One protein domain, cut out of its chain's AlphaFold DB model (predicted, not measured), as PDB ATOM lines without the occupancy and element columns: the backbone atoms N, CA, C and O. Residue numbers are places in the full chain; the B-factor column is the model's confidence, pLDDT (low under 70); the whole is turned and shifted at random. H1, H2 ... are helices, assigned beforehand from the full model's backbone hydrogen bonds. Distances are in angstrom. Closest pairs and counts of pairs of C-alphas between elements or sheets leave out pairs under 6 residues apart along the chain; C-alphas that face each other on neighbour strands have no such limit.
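What this domain is: This is residues 7 to 199 of the 199 residues of an uncharacterized protein of Hyalangium minutum (UniProt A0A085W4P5). An up-and-down bundle of six helices, H1, H2, H3, H6, H7 and H10, is built round the long H7, with the hairpin of H1 and H2 on one side and the short H4 and H5 on the other. H8 and H9 make a small pair at the end of the bundle where H7 ends, and the long loop of residues 74 to 96 runs back along the outside from H5 to H6. The printed part has 193 residues, with ten named helices, H1 to H10 in chain order, and no named strand; the class is all helix. It is compact, with a radius of gyration of the C-alphas of 16.8 A and spans of 48 by 39 by 26 A.

How they stand to each other: H1, residues 7 to 19, and H2, residues 23 to 34, form a helical hairpin at a shallow tilt of 24 degrees; their closest C-alphas, of Leu 14 and Cys 26, are 5.0 A apart. H3, residues 39 to 51, touches H5, residues 66 to 73, with residues 47 to 51 alone, closest at the C-alphas of Arg 47 and Ile 71, 6.2 A. H4, residues 54 to 60, touches H6, residues 97 to 112, closest at the C-alphas of Phe 57 and Ala 97, 4.9 A. H6 and H7, residues 117 to 141, form a helical hairpin at 12 degrees, a shallow tilt, with the C-alphas of Ala 103 and Ala 127 closest at 4.0 A. H7 is the hub, touching five helices. H8, residues 145 to 157, touches H9, residues 162 to 173, at a steep tilt of 50 degrees, closest at the C-alphas of Trp 151 and Ala 164, 4.9 A. H10, residues 175 to 197, touches H7, opposite ways at a shallow tilt of 31 degrees, closest at the C-alphas of Gly 136 and Val 177, 4.8 A. H10 also touches H1, closest at the C-alphas of Ala 18 and Arg 182, 5.2 A. H8 and H10 are apart. Every O i to N i+4 pair is within hydrogen-bond range in H1, H2, H3 and H5 to H10; in H4, 2 of 3 are.

Where its parts are: H1 begins at C-alpha 7, (84.412, 120.154, 124.424). From first to last C-alpha, H6 measures 23.1 A, H7 35.5 A and H10 33.5 A. H7 begins at C-alpha 117, (72.006, 119.818, 135.459). H10 ends at C-alpha 197, (90.385, 114.563, 130.780).

The domain as a whole: The two C-alphas farthest apart, of Asp 161 and Gly 199, are 50.4 A from each other. The printed part has no cut. The link from H5 to H6 is long; the other links are tight. The mean pLDDT of the printed part is 91.0, with residues 75 to 84, 86 to 90 and 199 under 70.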
ATOM      1  N   TRP A   7      83.874 119.366 123.316       87.69
ATOM      2  CA  TRP A   7      84.412 120.154 124.424       87.69
ATOM      3  C   TRP A   7      85.715 120.907 124.076       87.69
ATOM      4  O   TRP A   7      85.972 121.952 124.665       87.69
ATOM      5  N   ASN A   8      86.484 120.481 123.063       92.25
ATOM      6  CA  ASN A   8      87.632 121.246 122.545       92.25
ATOM      7  C   ASN A   8      87.206 122.559 121.873       92.25
ATOM      8  O   ASN A   8      87.963 123.530 121.850       92.25
ATOM      9  N   GLU A   9      86.021 122.596 121.262       94.50
ATOM     10  CA  GLU A   9      85.470 123.827 120.684       94.50
ATOM     11  C   GLU A   9      85.038 124.796 121.780       94.50
ATOM     12  O   GLU A   9      85.402 125.970 121.725       94.50
ATOM     13  N   ASP A  10      84.359 124.295 122.811       97.12
ATOM     14  CA  ASP A  10      83.942 125.106 123.952       97.12
ATOM     15  C   ASP A  10      85.133 125.625 124.779       97.12
ATOM     16  O   ASP A  10      85.131 126.793 125.167       97.12
ATOM     17  N   LEU A  11      86.195 124.831 124.976       97.50
ATOM     18  CA  LEU A  11      87.435 125.302 125.616       97.50
ATOM     19  C   LEU A  11      88.116 126.402 124.800       97.50
ATOM     20  O   LEU A  11      88.525 127.424 125.353       97.50
ATOM     21  N   ARG A  12      88.216 126.231 123.475       97.56
ATOM     22  CA  ARG A  12      88.750 127.285 122.598       97.56
ATOM     23  C   ARG A  12      87.892 128.546 122.657       97.56
ATOM     24  O   ARG A  12      88.454 129.638 122.688       97.56
ATOM     25  N   ALA A  13      86.568 128.404 122.704       98.06
ATOM     26  CA  ALA A  13      85.651 129.529 122.847       98.06
ATOM     27  C   ALA A  13      85.849 130.258 124.183       98.06
ATOM     28  O   ALA A  13      85.926 131.482 124.181       98.06
ATOM     29  N   LEU A  14      86.000 129.530 125.296       98.56
ATOM     30  CA  LEU A  14      86.269 130.120 126.609       98.56
ATOM     31  C   LEU A  14      87.595 130.890 126.619       98.56
ATOM     32  O   LEU A  14      87.623 132.060 126.992       98.56
ATOM     33  N   ARG A  15      88.682 130.269 126.147       98.62
ATOM     34  CA  ARG A  15      89.997 130.925 126.078       98.62
ATOM     35  C   ARG A  15      89.958 132.160 125.180       98.62
ATOM     36  O   ARG A  15      90.462 133.208 125.562       98.62
ATOM     37  N   HIS A  16      89.322 132.065 124.013       98.50
ATOM     38  CA  HIS A  16      89.164 133.208 123.117       98.50
ATOM     39  C   HIS A  16      88.348 134.338 123.759       98.50
ATOM     40  O   HIS A  16      88.766 135.491 123.704       98.50
ATOM     41  N   ALA A  17      87.225 134.018 124.405       98.56
ATOM     42  CA  ALA A  17      86.405 134.999 125.106       98.56
ATOM     43  C   ALA A  17      87.185 135.688 126.240       98.56
ATOM     44  O   ALA A  17      87.088 136.905 126.382       98.56
ATOM     45  N   ALA A  18      88.021 134.950 126.978       98.19
ATOM     46  CA  ALA A  18      88.878 135.510 128.022       98.19
ATOM     47  C   ALA A  18      89.893 136.516 127.449       98.19
ATOM     48  O   ALA A  18      90.060 137.608 127.992       98.19
ATOM     49  N   GLU A  19      90.523 136.194 126.312       97.88
ATOM     50  CA  GLU A  19      91.430 137.110 125.602       97.88
ATOM     51  C   GLU A  19      90.718 138.376 125.105       97.88
ATOM     52  O   GLU A  19      91.274 139.470 125.179       97.88
ATOM     53  N   GLN A  20      89.483 138.244 124.612       97.50
ATOM     54  CA  GLN A  20      88.679 139.373 124.133       97.50
ATOM     55  C   GLN A  20      87.968 140.137 125.255       97.50
ATOM     56  O   GLN A  20      87.299 141.134 124.982       97.50
ATOM     57  N   ARG A  21      88.096 139.683 126.510       94.31
ATOM     58  CA  ARG A  21      87.325 140.182 127.659       94.31
ATOM     59  C   ARG A  21      85.810 140.133 127.425       94.31
ATOM     60  O   ARG A  21      85.058 140.963 127.935       94.31
ATOM     61  N   ASP A  22      85.356 139.145 126.661       97.69
ATOM     62  CA  ASP A  22      83.941 138.866 126.464       97.69
ATOM     63  C   ASP A  22      83.408 138.074 127.660       97.69
ATOM     64  O   ASP A  22      83.425 136.841 127.705       97.69
ATOM     65  N   TRP A  23      82.934 138.817 128.656       96.25
ATOM     66  CA  TRP A  23      82.356 138.283 129.885       96.25
ATOM     67  C   TRP A  23      81.179 137.330 129.625       96.25
ATOM     68  O   TRP A  23      81.058 136.291 130.279       96.25
ATOM     69  N   ASN A  24      80.322 137.643 128.650       98.00
ATOM     70  CA  ASN A  24      79.175 136.802 128.313       98.00
ATOM     71  C   ASN A  24      79.621 135.529 127.590       98.00
ATOM     72  O   ASN A  24      79.130 134.444 127.906       98.00
ATOM     73  N   GLY A  25      80.590 135.645 126.682       98.38
ATOM     74  CA  GLY A  25      81.230 134.509 126.025       98.38
ATOM     75  C   GLY A  25      81.888 133.554 127.021       98.38
ATOM     76  O   GLY A  25      81.658 132.346 126.942       98.38
ATOM     77  N   CYS A  26      82.618 134.082 128.010       98.69
ATOM     78  CA  CYS A  26      83.246 133.278 129.062       98.69
ATOM     79  C   CYS A  26      82.207 132.499 129.871       98.69
ATOM     80  O   CYS A  26      82.330 131.286 130.053       98.69
ATOM     81  N   ARG A  27      81.143 133.178 130.312       98.56
ATOM     82  CA  ARG A  27      80.051 132.562 131.076       98.56
ATOM     83  C   ARG A  27      79.338 131.478 130.271       98.56
ATOM     84  O   ARG A  27      79.176 130.364 130.759       98.56
ATOM     85  N   ALA A  28      78.974 131.773 129.024       98.31
ATOM     86  CA  ALA A  28      78.268 130.833 128.161       98.31
ATOM     87  C   ALA A  28      79.120 129.600 127.819       98.31
ATOM     88  O   ALA A  28      78.606 128.482 127.808       98.31
ATOM     89  N   ALA A  29      80.414 129.779 127.536       98.44
ATOM     90  CA  ALA A  29      81.321 128.663 127.279       98.44
ATOM     91  C   ALA A  29      81.547 127.815 128.540       98.44
ATOM     92  O   ALA A  29      81.473 126.589 128.469       98.44
ATOM     93  N   SER A  30      81.723 128.455 129.701       98.56
ATOM     94  CA  SER A  30      81.858 127.760 130.988       98.56
ATOM     95  C   SER A  30      80.613 126.937 131.331       98.56
ATOM     96  O   SER A  30      80.750 125.791 131.746       98.56
ATOM     97  N   GLU A  31      79.402 127.461 131.099       98.44
ATOM     98  CA  GLU A  31      78.146 126.723 131.323       98.44
ATOM     99  C   GLU A  31      78.102 125.446 130.473       98.44
ATOM    100  O   GLU A  31      77.832 124.360 130.986       98.44
ATOM    101  N   ARG A  32      78.439 125.552 129.178       98.12
ATOM    102  CA  ARG A  32      78.470 124.399 128.262       98.12
ATOM    103  C   ARG A  32      79.517 123.360 128.649       98.12
ATOM    104  O   ARG A  32      79.250 122.172 128.483       98.12
ATOM    105  N   LEU A  33      80.670 123.781 129.172       98.19
ATOM    106  CA  LEU A  33      81.725 122.886 129.661       98.19
ATOM    107  C   LEU A  33      81.325 122.195 130.969       98.19
ATOM    108  O   LEU A  33      81.466 120.980 131.079       98.19
ATOM    109  N   LEU A  34      80.766 122.932 131.933       97.81
ATOM    110  CA  LEU A  34      80.290 122.375 133.205       97.81
ATOM    111  C   LEU A  34      79.189 121.327 132.993       97.81
ATOM    112  O   LEU A  34      79.182 120.310 133.678       97.81
ATOM    113  N   LEU A  35      78.320 121.516 131.993       97.00
ATOM    114  CA  LEU A  35      77.301 120.536 131.587       97.00
ATOM    115  C   LEU A  35      77.866 119.211 131.056       97.00
ATOM    116  O   LEU A  35      77.125 118.234 130.941       97.00
ATOM    117  N   ARG A  36      79.152 119.161 130.695       96.00
ATOM    118  CA  ARG A  36      79.823 117.915 130.295       96.00
ATOM    119  C   ARG A  36      80.340 117.118 131.488       96.00
ATOM    120  O   ARG A  36      80.679 115.951 131.322       96.00
ATOM    121  N   LEU A  37      80.402 117.732 132.665       94.88
ATOM    122  CA  LEU A  37      80.777 117.077 133.909       94.88
ATOM    123  C   LEU A  37      79.521 116.566 134.623       94.88
ATOM    124  O   LEU A  37      78.413 117.063 134.420       94.88
ATOM    125  N   SER A  38      79.686 115.587 135.515       93.56
ATOM    126  CA  SER A  38      78.611 115.281 136.461       93.56
ATOM    127  C   SER A  38      78.368 116.498 137.373       93.56
ATOM    128  O   SER A  38      79.337 117.168 137.747       93.56
ATOM    129  N   PRO A  39      77.121 116.782 137.802       92.88
ATOM    130  CA  PRO A  39      76.829 117.944 138.647       92.88
ATOM    131  C   PRO A  39      77.684 118.017 139.919       92.88
ATOM    132  O   PRO A  39      78.122 119.090 140.317       92.88
ATOM    133  N   ARG A  40      78.001 116.864 140.528       91.88
ATOM    134  CA  ARG A  40      78.882 116.796 141.705       91.88
ATOM    135  C   ARG A  40      80.324 117.193 141.387       91.88
ATOM    136  O   ARG A  40      80.937 117.902 142.176       91.88
ATOM    137  N   ARG A  41      80.858 116.767 140.238       93.19
ATOM    138  CA  ARG A  41      82.214 117.134 139.802       93.19
ATOM    139  C   ARG A  41      82.299 118.621 139.457       93.19
ATOM    140  O   ARG A  41      83.248 119.282 139.862       93.19
ATOM    141  N   ALA A  42      81.282 119.145 138.775       95.81
ATOM    142  CA  ALA A  42      81.153 120.570 138.484       95.81
ATOM    143  C   ALA A  42      81.087 121.412 139.775       95.81
ATOM    144  O   ALA A  42      81.815 122.394 139.908       95.81
ATOM    145  N   LEU A  43      80.277 120.988 140.756       95.19
ATOM    146  CA  LEU A  43      80.179 121.633 142.070       95.19
ATOM    147  C   LEU A  43      81.523 121.639 142.810       95.19
ATOM    148  O   LEU A  43      81.928 122.684 143.314       95.19
ATOM    149  N   GLY A  44      82.224 120.500 142.846       94.62
ATOM    150  CA  GLY A  44      83.536 120.384 143.489       94.62
ATOM    151  C   GLY A  44      84.580 121.323 142.881       94.62
ATOM    152  O   GLY A  44      85.278 122.020 143.613       94.62
ATOM    153  N   LEU A  45      84.625 121.429 141.549       95.94
ATOM    154  CA  LEU A  45      85.525 122.357 140.860       95.94
ATOM    155  C   LEU A  45      85.253 123.814 141.255       95.94
ATOM    156  O   LEU A  45      86.186 124.543 141.597       95.94
ATOM    157  N   SER A  46      83.985 124.242 141.232       97.12
ATOM    158  CA  SER A  46      83.617 125.607 141.623       97.12
ATOM    159  C   SER A  46      83.886 125.875 143.103       97.12
ATOM    160  O   SER A  46      84.377 126.950 143.442       97.12
ATOM    161  N   ARG A  47      83.632 124.903 143.986       96.06
ATOM    162  CA  ARG A  47      83.975 124.984 145.415       96.06
ATOM    163  C   ARG A  47      85.471 125.225 145.611       96.06
ATOM    164  O   ARG A  47      85.849 126.178 146.289       96.06
ATOM    165  N   ASP A  48      86.320 124.412 144.987       96.00
ATOM    166  CA  ASP A  48      87.776 124.538 145.105       96.00
ATOM    167  C   ASP A  48      88.276 125.882 144.565       96.00
ATOM    168  O   ASP A  48      89.213 126.478 145.104       96.00
ATOM    169  N   TYR A  49      87.641 126.381 143.502       97.19
ATOM    170  CA  TYR A  49      87.927 127.699 142.953       97.19
ATOM    171  C   TYR A  49      87.587 128.825 143.941       97.19
ATOM    172  O   TYR A  49      88.389 129.748 144.104       97.19
ATOM    173  N   LEU A  50      86.440 128.735 144.624       97.31
ATOM    174  CA  LEU A  50      86.025 129.683 145.663       97.31
ATOM    175  C   LEU A  50      86.950 129.631 146.888       97.31
ATOM    176  O   LEU A  50      87.364 130.684 147.366       97.31
ATOM    177  N   LEU A  51      87.347 128.439 147.356       96.25
ATOM    178  CA  LEU A  51      88.292 128.293 148.476       96.25
ATOM    179  C   LEU A  51      89.623 129.003 148.205       96.25
ATOM    180  O   LEU A  51      90.159 129.667 149.090       96.25
ATOM    181  N   ARG A  52      90.136 128.928 146.968       96.44
ATOM    182  CA  ARG A  52      91.363 129.640 146.562       96.44
ATOM    183  C   ARG A  52      91.236 131.165 146.614       96.44
ATOM    184  O   ARG A  52      92.256 131.843 146.646       96.44
ATOM    185  N   ARG A  53      90.014 131.698 146.621       96.75
ATOM    186  CA  ARG A  53      89.704 133.139 146.591       96.75
ATOM    187  C   ARG A  53      89.081 133.658 147.878       96.75
ATOM    188  O   ARG A  53      88.845 134.852 148.001       96.75
ATOM    189  N   LEU A  54      88.891 132.785 148.860       95.38
ATOM    190  CA  LEU A  54      88.340 133.122 150.166       95.38
ATOM    191  C   LEU A  54      89.123 134.232 150.883       95.38
ATOM    192  O   LEU A  54      88.529 135.038 151.597       95.38
ATOM    193  N   PHE A  55      90.427 134.344 150.608       94.56
ATOM    194  CA  PHE A  55      91.272 135.420 151.130       94.56
ATOM    195  C   PHE A  55      90.735 136.824 150.803       94.56
ATOM    196  O   PHE A  55      90.954 137.739 151.593       94.56
ATOM    197  N   VAL A  56      90.034 137.003 149.674       93.56
ATOM    198  CA  VAL A  56      89.428 138.287 149.283       93.56
ATOM    199  C   VAL A  56      88.440 138.745 150.351       93.56
ATOM    200  O   VAL A  56      88.484 139.887 150.801       93.56
ATOM    201  N   PHE A  57      87.580 137.835 150.800       94.69
ATOM    202  CA  PHE A  57      86.586 138.130 151.820       94.69
ATOM    203  C   PHE A  57      87.225 138.249 153.209       94.69
ATOM    204  O   PHE A  57      87.027 139.248 153.901       94.69
ATOM    205  N   GLU A  58      88.051 137.275 153.602       94.75
ATOM    206  CA  GLU A  58      88.646 137.210 154.947       94.75
ATOM    207  C   GLU A  58      89.593 138.376 155.250       94.75
ATOM    208  O   GLU A  58      89.725 138.781 156.403       94.75
ATOM    209  N   LYS A  59      90.217 138.964 154.222       94.50
ATOM    210  CA  LYS A  59      91.025 140.179 154.368       94.50
ATOM    211  C   LYS A  59      90.213 141.349 154.930       94.50
ATOM    212  O   LYS A  59      90.744 142.135 155.712       94.50
ATOM    213  N   HIS A  60      88.953 141.482 154.516       92.75
ATOM    214  CA  HIS A  60      88.088 142.599 154.898       92.75
ATOM    215  C   HIS A  60      87.115 142.251 156.028       92.75
ATOM    216  O   HIS A  60      86.650 143.158 156.713       92.75
ATOM    217  N   GLN A  61      86.816 140.964 156.223       92.31
ATOM    218  CA  GLN A  61      85.865 140.464 157.217       92.31
ATOM    219  C   GLN A  61      86.461 139.304 158.041       92.31
ATOM    220  O   GLN A  61      85.897 138.209 158.061       92.31
ATOM    221  N   PRO A  62      87.603 139.497 158.731       92.62
ATOM    222  CA  PRO A  62      88.308 138.414 159.427       92.62
ATOM    223  C   PRO A  62      87.499 137.770 160.562       92.62
ATOM    224  O   PRO A  62      87.786 136.645 160.961       92.62
ATOM    225  N   GLN A  63      86.502 138.478 161.094       90.12
ATOM    226  CA  GLN A  63      85.593 138.015 162.143       90.12
ATOM    227  C   GLN A  63      84.412 137.182 161.619       90.12
ATOM    228  O   GLN A  63      83.651 136.632 162.411       90.12
ATOM    229  N   VAL A  64      84.215 137.126 160.298       89.75
ATOM    230  CA  VAL A  64      83.067 136.468 159.666       89.75
ATOM    231  C   VAL A  64      83.527 135.140 159.070       89.75
ATOM    232  O   VAL A  64      84.136 135.091 158.005       89.75
ATOM    233  N   HIS A  65      83.237 134.044 159.772       87.69
ATOM    234  CA  HIS A  65      83.760 132.711 159.434       87.69
ATOM    235  C   HIS A  65      82.814 131.863 158.579       87.69
ATOM    236  O   HIS A  65      83.259 130.919 157.924       87.69
ATOM    237  N   TRP A  66      81.525 132.219 158.536       86.88
ATOM    238  CA  TRP A  66      80.512 131.403 157.870       86.88
ATOM    239  C   TRP A  66      80.826 131.109 156.392       86.88
ATOM    240  O   TRP A  66      80.570 129.977 155.994       86.88
ATOM    241  N   PRO A  67      81.415 132.006 155.560       90.44
ATOM    242  CA  PRO A  67      81.655 131.673 154.155       90.44
ATOM    243  C   PRO A  67      82.628 130.508 153.995       90.44
ATOM    244  O   PRO A  67      82.408 129.638 153.158       90.44
ATOM    245  N   ARG A  68      83.676 130.459 154.828       91.69
ATOM    246  CA  ARG A  68      84.631 129.348 154.858       91.69
ATOM    247  C   ARG A  68      83.928 128.047 155.200       91.69
ATOM    248  O   ARG A  68      83.959 127.112 154.407       91.69
ATOM    249  N   GLU A  69      83.286 128.026 156.366       87.19
ATOM    250  CA  GLU A  69      82.591 126.855 156.905       87.19
ATOM    251  C   GLU A  69      81.572 126.324 155.897       87.19
ATOM    252  O   GLU A  69      81.428 125.120 155.701       87.19
ATOM    253  N   PHE A  70      80.910 127.237 155.193       86.75
ATOM    254  CA  PHE A  70      79.909 126.924 154.196       86.75
ATOM    255  C   PHE A  70      80.487 126.306 152.917       86.75
ATOM    256  O   PHE A  70      79.994 125.277 152.443       86.75
ATOM    257  N   ILE A  71      81.531 126.914 152.341       90.75
ATOM    258  CA  ILE A  71      82.199 126.361 151.157       90.75
ATOM    259  C   ILE A  71      82.799 124.991 151.508       90.75
ATOM    260  O   ILE A  71      82.648 124.034 150.746       90.75
ATOM    261  N   GLU A  72      83.430 124.867 152.678       87.50
ATOM    262  CA  GLU A  72      84.014 123.615 153.161       87.50
ATOM    263  C   GLU A  72      82.949 122.533 153.374       87.50
ATOM    264  O   GLU A  72      83.173 121.413 152.937       87.50
ATOM    265  N   ALA A  73      81.772 122.862 153.913       79.75
ATOM    266  CA  ALA A  73      80.667 121.915 154.103       79.75
ATOM    267  C   ALA A  73      79.915 121.538 152.810       79.75
ATOM    268  O   ALA A  73      79.041 120.665 152.823       79.75
ATOM    269  N   THR A  74      80.210 122.191 151.681       76.69
ATOM    270  CA  THR A  74      79.599 121.880 150.381       76.69
ATOM    271  C   THR A  74      80.227 120.605 149.794       76.69
ATOM    272  O   THR A  74      80.938 120.638 148.797       76.69
ATOM    273  N   ASP A  75      79.958 119.446 150.393       64.69
ATOM    274  CA  ASP A  75      80.640 118.181 150.054       64.69
ATOM    275  C   ASP A  75      79.983 117.390 148.913       64.69
ATOM    276  O   ASP A  75      80.230 116.199 148.710       64.69
ATOM    277  N   GLY A  76      79.077 118.013 148.158       52.38
ATOM    278  CA  GLY A  76      78.282 117.335 147.132       52.38
ATOM    279  C   GLY A  76      77.318 116.279 147.681       52.38
ATOM    280  O   GLY A  76      76.433 115.852 146.939       52.38
ATOM    281  N   ASP A  77      77.431 115.879 148.951       52.19
ATOM    282  CA  ASP A  77      76.478 115.023 149.634       52.19
ATOM    283  C   ASP A  77      75.294 115.858 150.134       52.19
ATOM    284  O   ASP A  77      75.370 116.655 151.069       52.19
ATOM    285  N   SER A  78      74.170 115.701 149.441       46.22
ATOM    286  CA  SER A  78      72.949 116.505 149.545       46.22
ATOM    287  C   SER A  78      72.257 116.471 150.916       46.22
ATOM    288  O   SER A  78      71.211 117.099 151.092       46.22
ATOM    289  N   SER A  79      72.816 115.757 151.896       45.00
ATOM    290  CA  SER A  79      72.303 115.712 153.262       45.00
ATOM    291  C   SER A  79      72.568 117.016 154.029       45.00
ATOM    292  O   SER A  79      71.750 117.378 154.875       45.00
ATOM    293  N   HIS A  80      73.644 117.744 153.699       43.62
ATOM    294  CA  HIS A  80      74.061 118.972 154.400       43.62
ATOM    295  C   HIS A  80      73.687 120.271 153.672       43.62
ATOM    296  O   HIS A  80      73.555 121.303 154.316       43.62
ATOM    297  N   ALA A  81      73.340 120.219 152.378       49.72
ATOM    298  CA  ALA A  81      72.788 121.359 151.621       49.72
ATOM    299  C   ALA A  81      71.404 121.854 152.127       49.72
ATOM    300  O   ALA A  81      70.754 122.686 151.491       49.72
ATOM    301  N   LYS A  82      70.935 121.310 153.261       47.66
ATOM    302  CA  LYS A  82      69.722 121.686 153.995       47.66
ATOM    303  C   LYS A  82      69.956 122.711 155.106       47.66
ATOM    304  O   LYS A  82      68.979 123.094 155.747       47.66
ATOM    305  N   THR A  83      71.183 123.164 155.358       56.22
ATOM    306  CA  THR A  83      71.373 124.381 156.155       56.22
ATOM    307  C   THR A  83      70.760 125.550 155.387       56.22
ATOM    308  O   THR A  83      71.023 125.754 154.198       56.22
ATOM    309  N   SER A  84      69.838 126.262 156.038       64.88
ATOM    310  CA  SER A  84      69.310 127.525 155.533       64.88
ATOM    311  C   SER A  84      70.484 128.432 155.180       64.88
ATOM    312  O   SER A  84      71.434 128.509 155.962       64.88
ATOM    313  N   TRP A  85      70.424 129.095 154.020       71.88
ATOM    314  CA  TRP A  85      71.318 130.214 153.740       71.88
ATOM    315  C   TRP A  85      71.262 131.138 154.958       71.88
ATOM    316  O   TRP A  85      70.141 131.474 155.360       71.88
ATOM    317  N   PRO A  86      72.395 131.465 155.605       66.56
ATOM    318  CA  PRO A  86      72.360 132.497 156.622       66.56
ATOM    319  C   PRO A  86      71.782 133.714 155.916       66.56
ATOM    320  O   PRO A  86      72.305 134.111 154.877       66.56
ATOM    321  N   GLU A  87      70.654 134.237 156.395       57.69
ATOM    322  CA  GLU A  87      70.172 135.541 155.957       57.69
ATOM    323  C   GLU A  87      71.276 136.519 156.355       57.69
ATOM    324  O   GLU A  87      71.324 137.011 157.477       57.69
ATOM    325  N   ALA A  88      72.265 136.680 155.478       56.16
ATOM    326  CA  ALA A  88      73.306 137.665 155.615       56.16
ATOM    327  C   ALA A  88      72.608 138.990 155.318       56.16
ATOM    328  O   ALA A  88      72.642 139.499 154.203       56.16
ATOM    329  N   GLU A  89      71.894 139.488 156.327       55.88
ATOM    330  CA  GLU A  89      71.444 140.877 156.419       55.88
ATOM    331  C   GLU A  89      72.653 141.833 156.437       55.88
ATOM    332  O   GLU A  89      72.502 143.040 156.264       55.88
ATOM    333  N   ASP A  90      73.855 141.279 156.620       66.38
ATOM    334  CA  ASP A  90      75.121 141.984 156.613       66.38
ATOM    335  C   ASP A  90      75.522 142.397 155.195       66.38
ATOM    336  O   ASP A  90      75.897 141.590 154.341       66.38
ATOM    337  N   ASP A  91      75.489 143.702 154.975       77.62
ATOM    338  CA  ASP A  91      76.108 144.344 153.832       77.62
ATOM    339  C   ASP A  91      77.611 144.549 154.108       77.62
ATOM    340  O   ASP A  91      78.015 145.262 155.036       77.62
ATOM    341  N   PHE A  92      78.467 143.876 153.334       86.94
ATOM    342  CA  PHE A  92      79.908 143.858 153.570       86.94
ATOM    343  C   PHE A  92      80.613 144.951 152.761       86.94
ATOM    344  O   PHE A  92      80.890 144.792 151.569       86.94
ATOM    345  N   ALA A  93      81.003 146.027 153.447       88.69
ATOM    346  CA  ALA A  93      81.623 147.211 152.839       88.69
ATOM    347  C   ALA A  93      83.039 147.018 152.279       88.69
ATOM    348  O   ALA A  93      83.605 147.932 151.680       88.69
ATOM    349  N   GLY A  94      83.634 145.841 152.467       93.25
ATOM    350  CA  GLY A  94      84.960 145.534 151.945       93.25
ATOM    351  C   GLY A  94      84.976 145.430 150.413       93.25
ATOM    352  O   GLY A  94      84.069 144.810 149.850       93.25
ATOM    353  N   PRO A  95      86.011 145.956 149.731       95.38
ATOM    354  CA  PRO A  95      86.279 145.678 148.321       95.38
ATOM    355  C   PRO A  95      86.116 144.195 147.973       95.38
ATOM    356  O   PRO A  95      86.808 143.335 148.506       95.38
ATOM    357  N   GLY A  96      85.158 143.889 147.097       94.94
ATOM    358  CA  GLY A  96      84.897 142.529 146.622       94.94
ATOM    359  C   GLY A  96      84.155 141.610 147.599       94.94
ATOM    360  O   GLY A  96      83.724 140.538 147.180       94.94
ATOM    361  N   ALA A  97      83.927 142.015 148.853       94.19
ATOM    362  CA  ALA A  97      83.302 141.161 149.863       94.19
ATOM    363  C   ALA A  97      81.870 140.755 149.474       94.19
ATOM    364  O   ALA A  97      81.557 139.568 149.458       94.19
ATOM    365  N   ASN A  98      81.033 141.709 149.051       92.44
ATOM    366  CA  ASN A  98      79.668 141.419 148.597       92.44
ATOM    367  C   ASN A  98      79.633 140.540 147.331       92.44
ATOM    368  O   ASN A  98      78.839 139.604 147.257       92.44
ATOM    369  N   ASN A  99      80.547 140.758 146.375       95.25
ATOM    370  CA  ASN A  99      80.680 139.887 145.197       95.25
ATOM    371  C   ASN A  99      81.048 138.448 145.593       95.25
ATOM    372  O   ASN A  99      80.524 137.492 145.016       95.25
ATOM    373  N   PHE A 100      81.924 138.284 146.590       96.44
ATOM    374  CA  PHE A 100      82.295 136.968 147.102       96.44
ATOM    375  C   PHE A 100      81.122 136.301 147.830       96.44
ATOM    376  O   PHE A 100      80.833 135.137 147.571       96.44
ATOM    377  N   THR A 101      80.379 137.034 148.661       93.69
ATOM    378  CA  THR A 101      79.149 136.540 149.303       93.69
ATOM    379  C   THR A 101      78.135 136.046 148.267       93.69
ATOM    380  O   THR A 101      77.632 134.928 148.389       93.69
ATOM    381  N   SER A 102      77.896 136.807 147.191       93.56
ATOM    382  CA  SER A 102      77.036 136.366 146.082       93.56
ATOM    383  C   SER A 102      77.571 135.116 145.374       93.56
ATOM    384  O   SER A 102      76.789 134.270 144.938       93.56
ATOM    385  N   ALA A 103      78.896 134.959 145.273       96.94
ATOM    386  CA  ALA A 103      79.504 133.748 144.727       96.94
ATOM    387  C   ALA A 103      79.209 132.515 145.596       96.94
ATOM    388  O   ALA A 103      78.860 131.455 145.070       96.94
ATOM    389  N   VAL A 104      79.313 132.656 146.922       94.38
ATOM    390  CA  VAL A 104      78.996 131.589 147.885       94.38
ATOM    391  C   VAL A 104      77.502 131.247 147.852       94.38
ATOM    392  O   VAL A 104      77.141 130.070 147.879       94.38
ATOM    393  N   GLU A 105      76.630 132.245 147.689       92.56
ATOM    394  CA  GLU A 105      75.184 132.033 147.533       92.56
ATOM    395  C   GLU A 105      74.854 131.244 146.264       92.56
ATOM    396  O   GLU A 105      74.033 130.323 146.278       92.56
ATOM    397  N   ALA A 106      75.514 131.567 145.154       95.25
ATOM    398  CA  ALA A 106      75.354 130.830 143.910       95.25
ATOM    399  C   ALA A 106      75.848 129.377 144.044       95.25
ATOM    400  O   ALA A 106      75.167 128.451 143.598       95.25
ATOM    401  N   LEU A 107      76.971 129.143 144.736       94.25
ATOM    402  CA  LEU A 107      77.453 127.788 145.032       94.25
ATOM    403  C   LEU A 107      76.422 126.992 145.854       94.25
ATOM    404  O   LEU A 107      76.132 125.836 145.536       94.25
ATOM    405  N   TRP A 108      75.810 127.618 146.865       90.44
ATOM    406  CA  TRP A 108      74.729 127.003 147.640       90.44
ATOM    407  C   TRP A 108      73.530 126.621 146.774       90.44
ATOM    408  O   TRP A 108      73.054 125.481 146.828       90.44
ATOM    409  N   LYS A 109      73.040 127.569 145.963       91.00
ATOM    410  CA  LYS A 109      71.917 127.342 145.042       91.00
ATOM    411  C   LYS A 109      72.226 126.171 144.114       91.00
ATOM    412  O   LYS A 109      71.391 125.278 143.976       91.00
ATOM    413  N   ALA A 110      73.439 126.108 143.564       93.19
ATOM    414  CA  ALA A 110      73.883 124.997 142.727       93.19
ATOM    415  C   ALA A 110      73.838 123.644 143.458       93.19
ATOM    416  O   ALA A 110      73.345 122.664 142.896       93.19
ATOM    417  N   GLY A 111      74.283 123.588 144.719       90.38
ATOM    418  CA  GLY A 111      74.221 122.380 145.551       90.38
ATOM    419  C   GLY A 111      72.793 121.860 145.772       90.38
ATOM    420  O   GLY A 111      72.565 120.650 145.822       90.38
ATOM    421  N   ARG A 112      71.802 122.758 145.819       88.44
ATOM    422  CA  ARG A 112      70.370 122.408 145.903       88.44
ATOM    423  C   ARG A 112      69.769 121.960 144.570       88.44
ATOM    424  O   ARG A 112      68.707 121.340 144.560       88.44
ATOM    425  N   LEU A 113      70.443 122.261 143.466       91.31
ATOM    426  CA  LEU A 113      70.011 121.978 142.099       91.31
ATOM    427  C   LEU A 113      70.733 120.771 141.489       91.31
ATOM    428  O   LEU A 113      70.590 120.533 140.300       91.31
ATOM    429  N   LEU A 114      71.466 119.964 142.268       89.88
ATOM    430  CA  LEU A 114      72.223 118.812 141.744       89.88
ATOM    431  C   LEU A 114      71.380 117.793 140.948       89.88
ATOM    432  O   LEU A 114      71.942 117.021 140.173       89.88
ATOM    433  N   GLY A 115      70.055 117.775 141.135       87.69
ATOM    434  CA  GLY A 115      69.123 116.953 140.353       87.69
ATOM    435  C   GLY A 115      68.736 117.530 138.982       87.69
ATOM    436  O   GLY A 115      68.165 116.801 138.177       87.69
ATOM    437  N   ASP A 116      69.044 118.799 138.706       93.50
ATOM    438  CA  ASP A 116      68.761 119.488 137.444       93.50
ATOM    439  C   ASP A 116      70.044 120.141 136.903       93.50
ATOM    440  O   ASP A 116      70.501 121.189 137.371       93.50
ATOM    441  N   ALA A 117      70.663 119.481 135.922       93.38
ATOM    442  CA  ALA A 117      72.006 119.818 135.459       93.38
ATOM    443  C   ALA A 117      72.113 121.242 134.885       93.38
ATOM    444  O   ALA A 117      73.127 121.903 135.103       93.38
ATOM    445  N   GLN A 118      71.084 121.734 134.184       96.38
ATOM    446  CA  GLN A 118      71.146 123.041 133.523       96.38
ATOM    447  C   GLN A 118      71.086 124.214 134.515       96.38
ATOM    448  O   GLN A 118      71.993 125.050 134.483       96.38
ATOM    449  N   PRO A 119      70.098 124.309 135.424       96.50
ATOM    450  CA  PRO A 119      70.108 125.317 136.479       96.50
ATOM    451  C   PRO A 119      71.322 125.192 137.398       96.50
ATOM    452  O   PRO A 119      71.891 126.213 137.774       96.50
ATOM    453  N   CYS A 120      71.764 123.968 137.712       95.56
ATOM    454  CA  CYS A 120      72.981 123.755 138.493       95.56
ATOM    455  C   CYS A 120      74.198 124.395 137.810       95.56
ATOM    456  O   CYS A 120      74.860 125.236 138.411       95.56
ATOM    457  N   ALA A 121      74.451 124.080 136.534       97.56
ATOM    458  CA  ALA A 121      75.573 124.640 135.781       97.56
ATOM    459  C   ALA A 121      75.527 126.175 135.708       97.56
ATOM    460  O   ALA A 121      76.560 126.828 135.854       97.56
ATOM    461  N   ARG A 122      74.338 126.765 135.547       98.12
ATOM    462  CA  ARG A 122      74.166 128.222 135.546       98.12
ATOM    463  C   ARG A 122      74.575 128.861 136.871       98.12
ATOM    464  O   ARG A 122      75.296 129.858 136.865       98.12
ATOM    465  N   GLU A 123      74.147 128.290 137.993       97.94
ATOM    466  CA  GLU A 123      74.534 128.791 139.315       97.94
ATOM    467  C   GLU A 123      76.027 128.581 139.596       97.94
ATOM    468  O   GLU A 123      76.683 129.447 140.169       97.94
ATOM    469  N   LEU A 124      76.623 127.500 139.095       98.31
ATOM    470  CA  LEU A 124      78.073 127.311 139.175       98.31
ATOM    471  C   LEU A 124      78.843 128.370 138.375       98.31
ATOM    472  O   LEU A 124      79.859 128.868 138.856       98.31
ATOM    473  N   VAL A 125      78.353 128.774 137.198       98.56
ATOM    474  CA  VAL A 125      78.931 129.905 136.451       98.56
ATOM    475  C   VAL A 125      78.753 131.223 137.202       98.56
ATOM    476  O   VAL A 125      79.673 132.040 137.202       98.56
ATOM    477  N   ASN A 126      77.612 131.437 137.864       98.44
ATOM    478  CA  ASN A 126      77.408 132.600 138.733       98.44
ATOM    479  C   ASN A 126      78.425 132.629 139.878       98.44
ATOM    480  O   ASN A 126      78.999 133.684 140.134       98.44
ATOM    481  N   ALA A 127      78.695 131.483 140.506       98.31
ATOM    482  CA  ALA A 127      79.691 131.366 141.566       98.31
ATOM    483  C   ALA A 127      81.098 131.726 141.063       98.31
ATOM    484  O   ALA A 127      81.762 132.589 141.636       98.31
ATOM    485  N   LEU A 128      81.535 131.132 139.946       98.69
ATOM    486  CA  LEU A 128      82.842 131.429 139.343       98.69
ATOM    487  C   LEU A 128      82.970 132.917 138.988       98.69
ATOM    488  O   LEU A 128      83.946 133.568 139.354       98.69
ATOM    489  N   ALA A 129      81.954 133.471 138.329       98.50
ATOM    490  CA  ALA A 129      81.894 134.878 137.965       98.50
ATOM    491  C   ALA A 129      81.944 135.817 139.177       98.50
ATOM    492  O   ALA A 129      82.693 136.789 139.163       98.50
ATOM    493  N   GLY A 130      81.159 135.536 140.220       98.25
ATOM    494  CA  GLY A 130      81.146 136.335 141.443       98.25
ATOM    495  C   GLY A 130      82.521 136.369 142.103       98.25
ATOM    496  O   GLY A 130      83.001 137.440 142.462       98.25
ATOM    497  N   ALA A 131      83.209 135.224 142.162       98.38
ATOM    498  CA  ALA A 131      84.561 135.140 142.706       98.38
ATOM    499  C   ALA A 131      85.594 135.912 141.857       98.38
ATOM    500  O   ALA A 131      86.463 136.577 142.416       98.38
ATOM    501  N   ILE A 132      85.481 135.881 140.522       98.44
ATOM    502  CA  ILE A 132      86.337 136.675 139.619       98.44
ATOM    503  C   ILE A 132      86.100 138.178 139.818       98.44
ATOM    504  O   ILE A 132      87.056 138.946 139.931       98.44
ATOM    505  N   MET A 133      84.835 138.608 139.894       97.50
ATOM    506  CA  MET A 133      84.502 140.009 140.168       97.50
ATOM    507  C   MET A 133      85.000 140.440 141.544       97.50
ATOM    508  O   MET A 133      85.539 141.533 141.665       97.50
ATOM    509  N   ALA A 134      84.873 139.586 142.563       97.75
ATOM    510  CA  ALA A 134      85.374 139.864 143.903       97.75
ATOM    511  C   ALA A 134      86.873 140.179 143.892       97.75
ATOM    512  O   ALA A 134      87.277 141.202 144.431       97.75
ATOM    513  N   GLU A 135      87.678 139.355 143.220       97.31
ATOM    514  CA  GLU A 135      89.126 139.548 143.096       97.31
ATOM    515  C   GLU A 135      89.483 140.844 142.343       97.31
ATOM    516  O   GLU A 135      90.342 141.611 142.781       97.31
ATOM    517  N   GLY A 136      88.785 141.145 141.243       97.06
ATOM    518  CA  GLY A 136      88.978 142.399 140.510       97.06
ATOM    519  C   GLY A 136      88.607 143.632 141.342       97.06
ATOM    520  O   GLY A 136      89.357 144.608 141.398       97.06
ATOM    521  N   THR A 137      87.467 143.579 142.032       96.62
ATOM    522  CA  THR A 137      87.002 144.653 142.910       96.62
ATOM    523  C   THR A 137      87.928 144.860 144.104       96.62
ATOM    524  O   THR A 137      88.225 146.001 144.444       96.62
ATOM    525  N   GLU A 138      88.423 143.781 144.708       97.25
ATOM    526  CA  GLU A 138      89.406 143.834 145.789       97.25
ATOM    527  C   GLU A 138      90.697 144.514 145.328       97.25
ATOM    528  O   GLU A 138      91.137 145.479 145.954       97.25
ATOM    529  N   SER A 139      91.245 144.081 144.190       97.25
ATOM    530  CA  SER A 139      92.479 144.632 143.624       97.25
ATOM    531  C   SER A 139      92.391 146.138 143.383       97.25
ATOM    532  O   SER A 139      93.341 146.876 143.668       97.25
ATOM    533  N   TRP A 140      91.263 146.620 142.856       97.94
ATOM    534  CA  TRP A 140      91.065 148.048 142.622       97.94
ATOM    535  C   TRP A 140      90.750 148.815 143.906       97.94
ATOM    536  O   TRP A 140      91.425 149.804 144.195       97.94
ATOM    537  N   GLY A 141      89.770 148.359 144.691       96.94
ATOM    538  CA  GLY A 141      89.292 149.066 145.881       96.94
ATOM    539  C   GLY A 141      90.339 149.147 146.990       96.94
ATOM    540  O   GLY A 141      90.439 150.171 147.659       96.94
ATOM    541  N   SER A 142      91.204 148.137 147.129       96.56
ATOM    542  CA  SER A 142      92.341 148.185 148.061       96.56
ATOM    543  C   SER A 142      93.387 149.244 147.689       96.56
ATOM    544  O   SER A 142      94.094 149.733 148.569       96.56
ATOM    545  N   ARG A 143      93.510 149.603 146.403       97.06
ATOM    546  CA  ARG A 143      94.409 150.671 145.926       97.06
ATOM    547  C   ARG A 143      93.755 152.054 145.930       97.06
ATOM    548  O   ARG A 143      94.477 153.045 145.931       97.06
ATOM    549  N   HIS A 144      92.424 152.106 145.951       97.00
ATOM    550  CA  HIS A 144      91.613 153.325 145.878       97.00
ATOM    551  C   HIS A 144      90.578 153.361 147.021       97.00
ATOM    552  O   HIS A 144      89.370 153.308 146.773       97.00
ATOM    553  N   PRO A 145      91.018 153.370 148.295       96.25
ATOM    554  CA  PRO A 145      90.121 153.190 149.439       96.25
ATOM    555  C   PRO A 145      89.112 154.336 149.614       96.25
ATOM    556  O   PRO A 145      87.993 154.102 150.078       96.25
ATOM    557  N   GLU A 146      89.477 155.565 149.236       95.56
ATOM    558  CA  GLU A 146      88.594 156.736 149.318       95.56
ATOM    559  C   GLU A 146      87.501 156.665 148.247       95.56
ATOM    560  O   GLU A 146      86.314 156.800 148.556       95.56
ATOM    561  N   GLU A 147      87.880 156.370 147.002       95.56
ATOM    562  CA  GLU A 147      86.955 156.206 145.884       95.56
ATOM    563  C   GLU A 147      86.035 155.004 146.083       95.56
ATOM    564  O   GLU A 147      84.842 155.095 145.796       95.56
ATOM    565  N   TRP A 148      86.563 153.900 146.617       95.31
ATOM    566  CA  TRP A 148      85.760 152.745 147.003       95.31
ATOM    567  C   TRP A 148      84.711 153.119 148.049       95.31
ATOM    568  O   TRP A 148      83.528 152.839 147.859       95.31
ATOM    569  N   SER A 149      85.124 153.786 149.131       93.88
ATOM    570  CA  SER A 149      84.210 154.176 150.210       93.88
ATOM    571  C   SER A 149      83.107 155.106 149.705       93.88
ATOM    572  O   SER A 149      81.938 154.918 150.046       93.88
ATOM    573  N   LEU A 150      83.454 156.073 148.850       93.00
ATOM    574  CA  LEU A 150      82.481 156.973 148.237       93.00
ATOM    575  C   LEU A 150      81.529 156.222 147.302       93.00
ATOM    576  O   LEU A 150      80.315 156.371 147.420       93.00
ATOM    577  N   TRP A 151      82.057 155.398 146.391       93.12
ATOM    578  CA  TRP A 151      81.246 154.578 145.490       93.12
ATOM    579  C   TRP A 151      80.255 153.701 146.260       93.12
ATOM    580  O   TRP A 151      79.077 153.634 145.903       93.12
ATOM    581  N   TYR A 152      80.723 153.072 147.336       91.44
ATOM    582  CA  TYR A 152      79.924 152.185 148.166       91.44
ATOM    583  C   TYR A 152      78.781 152.935 148.860       91.44
ATOM    584  O   TYR A 152      77.623 152.543 148.739       91.44
ATOM    585  N   GLN A 153      79.076 154.074 149.495       91.50
ATOM    586  CA  GLN A 153      78.059 154.926 150.122       91.50
ATOM    587  C   GLN A 153      77.006 155.415 149.122       91.50
ATOM    588  O   GLN A 153      75.810 155.368 149.412       91.50
ATOM    589  N   LEU A 154      77.435 155.854 147.935       91.19
ATOM    590  CA  LEU A 154      76.519 156.294 146.882       91.19
ATOM    591  C   LEU A 154      75.625 155.142 146.409       91.19
ATOM    592  O   LEU A 154      74.418 155.324 146.279       91.19
ATOM    593  N   THR A 155      76.190 153.948 146.224       87.25
ATOM    594  CA  THR A 155      75.435 152.758 145.804       87.25
ATOM    595  C   THR A 155      74.378 152.366 146.840       87.25
ATOM    596  O   THR A 155      73.243 152.075 146.468       87.25
ATOM    597  N   LEU A 156      74.704 152.431 148.136       85.12
ATOM    598  CA  LEU A 156      73.754 152.135 149.212       85.12
ATOM    599  C   LEU A 156      72.656 153.180 149.379       85.12
ATOM    600  O   LEU A 156      71.542 152.838 149.767       85.12
ATOM    601  N   SER A 157      72.952 154.448 149.090       85.62
ATOM    602  CA  SER A 157      71.954 155.518 149.191       85.62
ATOM    603  C   SER A 157      70.776 155.327 148.226       85.62
ATOM    604  O   SER A 157      69.705 155.893 148.439       85.62
ATOM    605  N   GLY A 158      70.967 154.543 147.156       78.56
ATOM    606  CA  GLY A 158      69.992 154.367 146.080       78.56
ATOM    607  C   GLY A 158      69.807 155.612 145.206       78.56
ATOM    608  O   GLY A 158      69.015 155.590 144.262       78.56
ATOM    609  N   GLU A 159      70.531 156.699 145.491       83.88
ATOM    610  CA  GLU A 159      70.534 157.895 144.664       83.88
ATOM    611  C   GLU A 159      71.315 157.636 143.374       83.88
ATOM    612  O   GLU A 159      72.406 157.063 143.370       83.88
ATOM    613  N   ASN A 160      70.762 158.086 142.247       83.19
ATOM    614  CA  ASN A 160      71.432 157.982 140.956       83.19
ATOM    615  C   ASN A 160      72.499 159.082 140.816       83.19
ATOM    616  O   ASN A 160      72.311 160.059 140.089       83.19
ATOM    617  N   ASP A 161      73.595 158.945 141.563       88.88
ATOM    618  CA  ASP A 161      74.733 159.859 141.517       88.88
ATOM    619  C   ASP A 161      75.724 159.445 140.407       88.88
ATOM    620  O   ASP A 161      76.263 158.332 140.431       88.88
ATOM    621  N   PRO A 162      76.044 160.331 139.441       90.75
ATOM    622  CA  PRO A 162      76.943 160.011 138.329       90.75
ATOM    623  C   PRO A 162      78.375 159.655 138.766       90.75
ATOM    624  O   PRO A 162      79.124 159.029 138.005       90.75
ATOM    625  N   ARG A 163      78.787 160.027 139.985       90.44
ATOM    626  CA  ARG A 163      80.089 159.646 140.545       90.44
ATOM    627  C   ARG A 163      80.171 158.146 140.802       90.44
ATOM    628  O   ARG A 163      81.222 157.564 140.543       90.44
ATOM    629  N   ALA A 164      79.072 157.494 141.194       88.62
ATOM    630  CA  ALA A 164      79.047 156.042 141.366       88.62
ATOM    631  C   ALA A 164      79.372 155.327 140.040       88.62
ATOM    632  O   ALA A 164      80.268 154.482 139.979       88.62
ATOM    633  N   SER A 165      78.743 155.741 138.935       88.75
ATOM    634  CA  SER A 165      79.063 155.208 137.604       88.75
ATOM    635  C   SER A 165      80.491 155.542 137.163       88.75
ATOM    636  O   SER A 165      81.138 154.733 136.501       88.75
ATOM    637  N   THR A 166      81.006 156.714 137.539       93.31
ATOM    638  CA  THR A 166      82.385 157.117 137.220       93.31
ATOM    639  C   THR A 166      83.402 156.188 137.878       93.31
ATOM    640  O   THR A 166      84.286 155.680 137.190       93.31
ATOM    641  N   HIS A 167      83.254 155.903 139.173       91.69
ATOM    642  CA  HIS A 167      84.144 154.986 139.890       91.69
ATOM    643  C   HIS A 167      84.036 153.550 139.369       91.69
ATOM    644  O   HIS A 167      85.053 152.894 139.144       91.69
ATOM    645  N   GLN A 168      82.824 153.089 139.051       90.12
ATOM    646  CA  GLN A 168      82.634 151.786 138.417       90.12
ATOM    647  C   GLN A 168      83.347 151.696 137.054       90.12
ATOM    648  O   GLN A 168      83.990 150.689 136.756       90.12
ATOM    649  N   LEU A 169      83.282 152.750 136.232       93.31
ATOM    650  CA  LEU A 169      83.986 152.815 134.947       93.31
ATOM    651  C   LEU A 169      85.508 152.877 135.106       93.31
ATOM    652  O   LEU A 169      86.220 152.316 134.272       93.31
ATOM    653  N   GLN A 170      86.010 153.555 136.141       95.19
ATOM    654  CA  GLN A 170      87.437 153.576 136.468       95.19
ATOM    655  C   GLN A 170      87.927 152.169 136.809       95.19
ATOM    656  O   GLN A 170      88.877 151.701 136.187       95.19
ATOM    657  N   MET A 171      87.224 151.464 137.702       95.56
ATOM    658  CA  MET A 171      87.519 150.069 138.037       95.56
ATOM    659  C   MET A 171      87.472 149.163 136.799       95.56
ATOM    660  O   MET A 171      88.416 148.426 136.534       95.56
ATOM    661  N   ALA A 172      86.420 149.262 135.981       93.31
ATOM    662  CA  ALA A 172      86.244 148.430 134.785       93.31
ATOM    663  C   ALA A 172      87.291 148.675 133.678       93.31
ATOM    664  O   ALA A 172      87.358 147.909 132.710       93.31
ATOM    665  N   ARG A 173      88.073 149.758 133.780       95.88
ATOM    666  CA  ARG A 173      89.158 150.126 132.856       95.88
ATOM    667  C   ARG A 173      90.545 150.008 133.484       95.88
ATOM    668  O   ARG A 173      91.529 150.218 132.777       95.88
ATOM    669  N   ASP A 174      90.631 149.697 134.772       97.88
ATOM    670  CA  ASP A 174      91.896 149.590 135.482       97.88
ATOM    671  C   ASP A 174      92.716 148.408 134.930       97.88
ATOM    672  O   ASP A 174      92.217 147.279 134.930       97.88
ATOM    673  N   PRO A 175      93.959 148.628 134.455       97.31
ATOM    674  CA  PRO A 175      94.749 147.594 133.790       97.31
ATOM    675  C   PRO A 175      94.975 146.326 134.620       97.31
ATOM    676  O   PRO A 175      95.017 145.233 134.050       97.31
ATOM    677  N   ASP A 176      95.102 146.447 135.944       97.19
ATOM    678  CA  ASP A 176      95.293 145.293 136.818       97.19
ATOM    679  C   ASP A 176      94.010 144.485 136.963       97.19
ATOM    680  O   ASP A 176      94.072 143.256 136.923       97.19
ATOM    681  N   VAL A 177      92.852 145.148 137.037       97.62
ATOM    682  CA  VAL A 177      91.550 144.468 136.991       97.62
ATOM    683  C   VAL A 177      91.405 143.701 135.680       97.62
ATOM    684  O   VAL A 177      91.133 142.503 135.710       97.62
ATOM    685  N   LEU A 178      91.679 144.336 134.532       96.81
ATOM    686  CA  LEU A 178      91.549 143.668 133.225       96.81
ATOM    687  C   LEU A 178      92.458 142.438 133.120       96.81
ATOM    688  O   LEU A 178      92.074 141.409 132.561       96.81
ATOM    689  N   ARG A 179      93.683 142.558 133.642       97.44
ATOM    690  CA  ARG A 179      94.664 141.473 133.657       97.44
ATOM    691  C   ARG A 179      94.202 140.323 134.550       97.44
ATOM    692  O   ARG A 179      94.307 139.172 134.129       97.44
ATOM    693  N   LEU A 180      93.715 140.621 135.754       97.06
ATOM    694  CA  LEU A 180      93.227 139.618 136.702       97.06
ATOM    695  C   LEU A 180      92.001 138.884 136.160       97.06
ATOM    696  O   LEU A 180      92.003 137.659 136.161       97.06
ATOM    697  N   GLU A 181      91.017 139.600 135.605       97.19
ATOM    698  CA  GLU A 181      89.833 138.992 134.978       97.19
ATOM    699  C   GLU A 181      90.223 137.957 133.917       97.19
ATOM    700  O   GLU A 181      89.728 136.830 133.921       97.19
ATOM    701  N   ARG A 182      91.148 138.326 133.020       98.19
ATOM    702  CA  ARG A 182      91.642 137.427 131.973       98.19
ATOM    703  C   ARG A 182      92.324 136.196 132.566       98.19
ATOM    704  O   ARG A 182      92.015 135.081 132.154       98.19
ATOM    705  N   ILE A 183      93.256 136.386 133.503       98.31
ATOM    706  CA  ILE A 183      93.988 135.278 134.140       98.31
ATOM    707  C   ILE A 183      93.014 134.328 134.838       98.31
ATOM    708  O   ILE A 183      93.132 133.117 134.686       98.31
ATOM    709  N   ALA A 184      92.031 134.870 135.550       98.25
ATOM    710  CA  ALA A 184      91.072 134.086 136.304       98.25
ATOM    711  C   ALA A 184      90.171 133.240 135.383       98.25
ATOM    712  O   ALA A 184      89.980 132.051 135.627       98.25
ATOM    713  N   TRP A 185      89.701 133.794 134.257       98.50
ATOM    714  CA  TRP A 185      88.967 133.010 133.254       98.50
ATOM    715  C   TRP A 185      89.823 131.945 132.561       98.50
ATOM    716  O   TRP A 185      89.320 130.863 132.253       98.50
ATOM    717  N   LEU A 186      91.110 132.217 132.328       98.56
ATOM    718  CA  LEU A 186      92.035 131.211 131.801       98.56
ATOM    719  C   LEU A 186      92.286 130.088 132.814       98.56
ATOM    720  O   LEU A 186      92.271 128.928 132.415       98.56
ATOM    721  N   GLU A 187      92.406 130.399 134.109       98.44
ATOM    722  CA  GLU A 187      92.469 129.378 135.166       98.44
ATOM    723  C   GLU A 187      91.198 128.520 135.170       98.44
ATOM    724  O   GLU A 187      91.287 127.298 135.251       98.44
ATOM    725  N   VAL A 188      90.010 129.125 135.038       98.44
ATOM    726  CA  VAL A 188      88.752 128.366 134.907       98.44
ATOM    727  C   VAL A 188      88.813 127.414 133.708       98.44
ATOM    728  O   VAL A 188      88.428 126.252 133.840       98.44
ATOM    729  N   ALA A 189      89.326 127.869 132.560       98.44
ATOM    730  CA  ALA A 189      89.494 127.024 131.381       98.44
ATOM    731  C   ALA A 189      90.446 125.848 131.637       98.44
ATOM    732  O   ALA A 189      90.102 124.718 131.297       98.44
ATOM    733  N   ASP A 190      91.596 126.102 132.268       98.31
ATOM    734  CA  ASP A 190      92.587 125.074 132.606       98.31
ATOM    735  C   ASP A 190      91.978 124.009 133.534       98.31
ATOM    736  O   ASP A 190      92.081 122.814 133.268       98.31
ATOM    737  N   ARG A 191      91.245 124.424 134.576       97.38
ATOM    738  CA  ARG A 191      90.591 123.494 135.516       97.38
ATOM    739  C   ARG A 191      89.485 122.673 134.868       97.38
ATOM    740  O   ARG A 191      89.317 121.500 135.195       97.38
ATOM    741  N   LEU A 192      88.707 123.282 133.974       97.50
ATOM    742  CA  LEU A 192      87.678 122.568 133.218       97.50
ATOM    743  C   LEU A 192      88.315 121.550 132.272       97.50
ATOM    744  O   LEU A 192      87.830 120.426 132.184       97.50
ATOM    745  N   GLU A 193      89.406 121.914 131.602       97.25
ATOM    746  CA  GLU A 193      90.158 121.013 130.730       97.25
ATOM    747  C   GLU A 193      90.732 119.817 131.497       97.25
ATOM    748  O   GLU A 193      90.533 118.679 131.074       97.25
ATOM    749  N   GLU A 194      91.376 120.046 132.642       95.75
ATOM    750  CA  GLU A 194      91.842 118.981 133.542       95.75
ATOM    751  C   GLU A 194      90.681 118.057 133.939       95.75
ATOM    752  O   GLU A 194      90.746 116.837 133.772       95.75
ATOM    753  N   ALA A 195      89.562 118.641 134.377       94.62
ATOM    754  CA  ALA A 195      88.411 117.879 134.835       94.62
ATOM    755  C   ALA A 195      87.730 117.048 133.735       94.62
ATOM    756  O   ALA A 195      87.120 116.025 134.048       94.62
ATOM    757  N   LEU A 196      87.815 117.475 132.474       93.75
ATOM    758  CA  LEU A 196      87.263 116.765 131.319       93.75
ATOM    759  C   LEU A 196      88.151 115.611 130.839       93.75
ATOM    760  O   LEU A 196      87.638 114.698 130.199       93.75
ATOM    761  N   HIS A 197      89.454 115.641 131.130       89.56
ATOM    762  CA  HIS A 197      90.385 114.563 130.780       89.56
ATOM    763  C   HIS A 197      90.423 113.431 131.814       89.56
ATOM    764  O   HIS A 197      90.773 112.301 131.483       89.56
ATOM    765  N   GLU A 198      90.091 113.730 133.067       84.25
ATOM    766  CA  GLU A 198      90.064 112.766 134.173       84.25
ATOM    767  C   GLU A 198      88.742 111.978 134.290       84.25
ATOM    768  O   GLU A 198      88.565 111.218 135.247       84.25
ATOM    769  N   GLY A 199      87.780 112.209 133.391       61.44
ATOM    770  CA  GLY A 199      86.475 111.534 133.345       61.44
ATOM    771  C   GLY A 199      86.333 110.644 132.123       61.44
ATOM    772  O   GLY A 199      85.707 109.571 132.274       61.44
TER     773      GLY A 199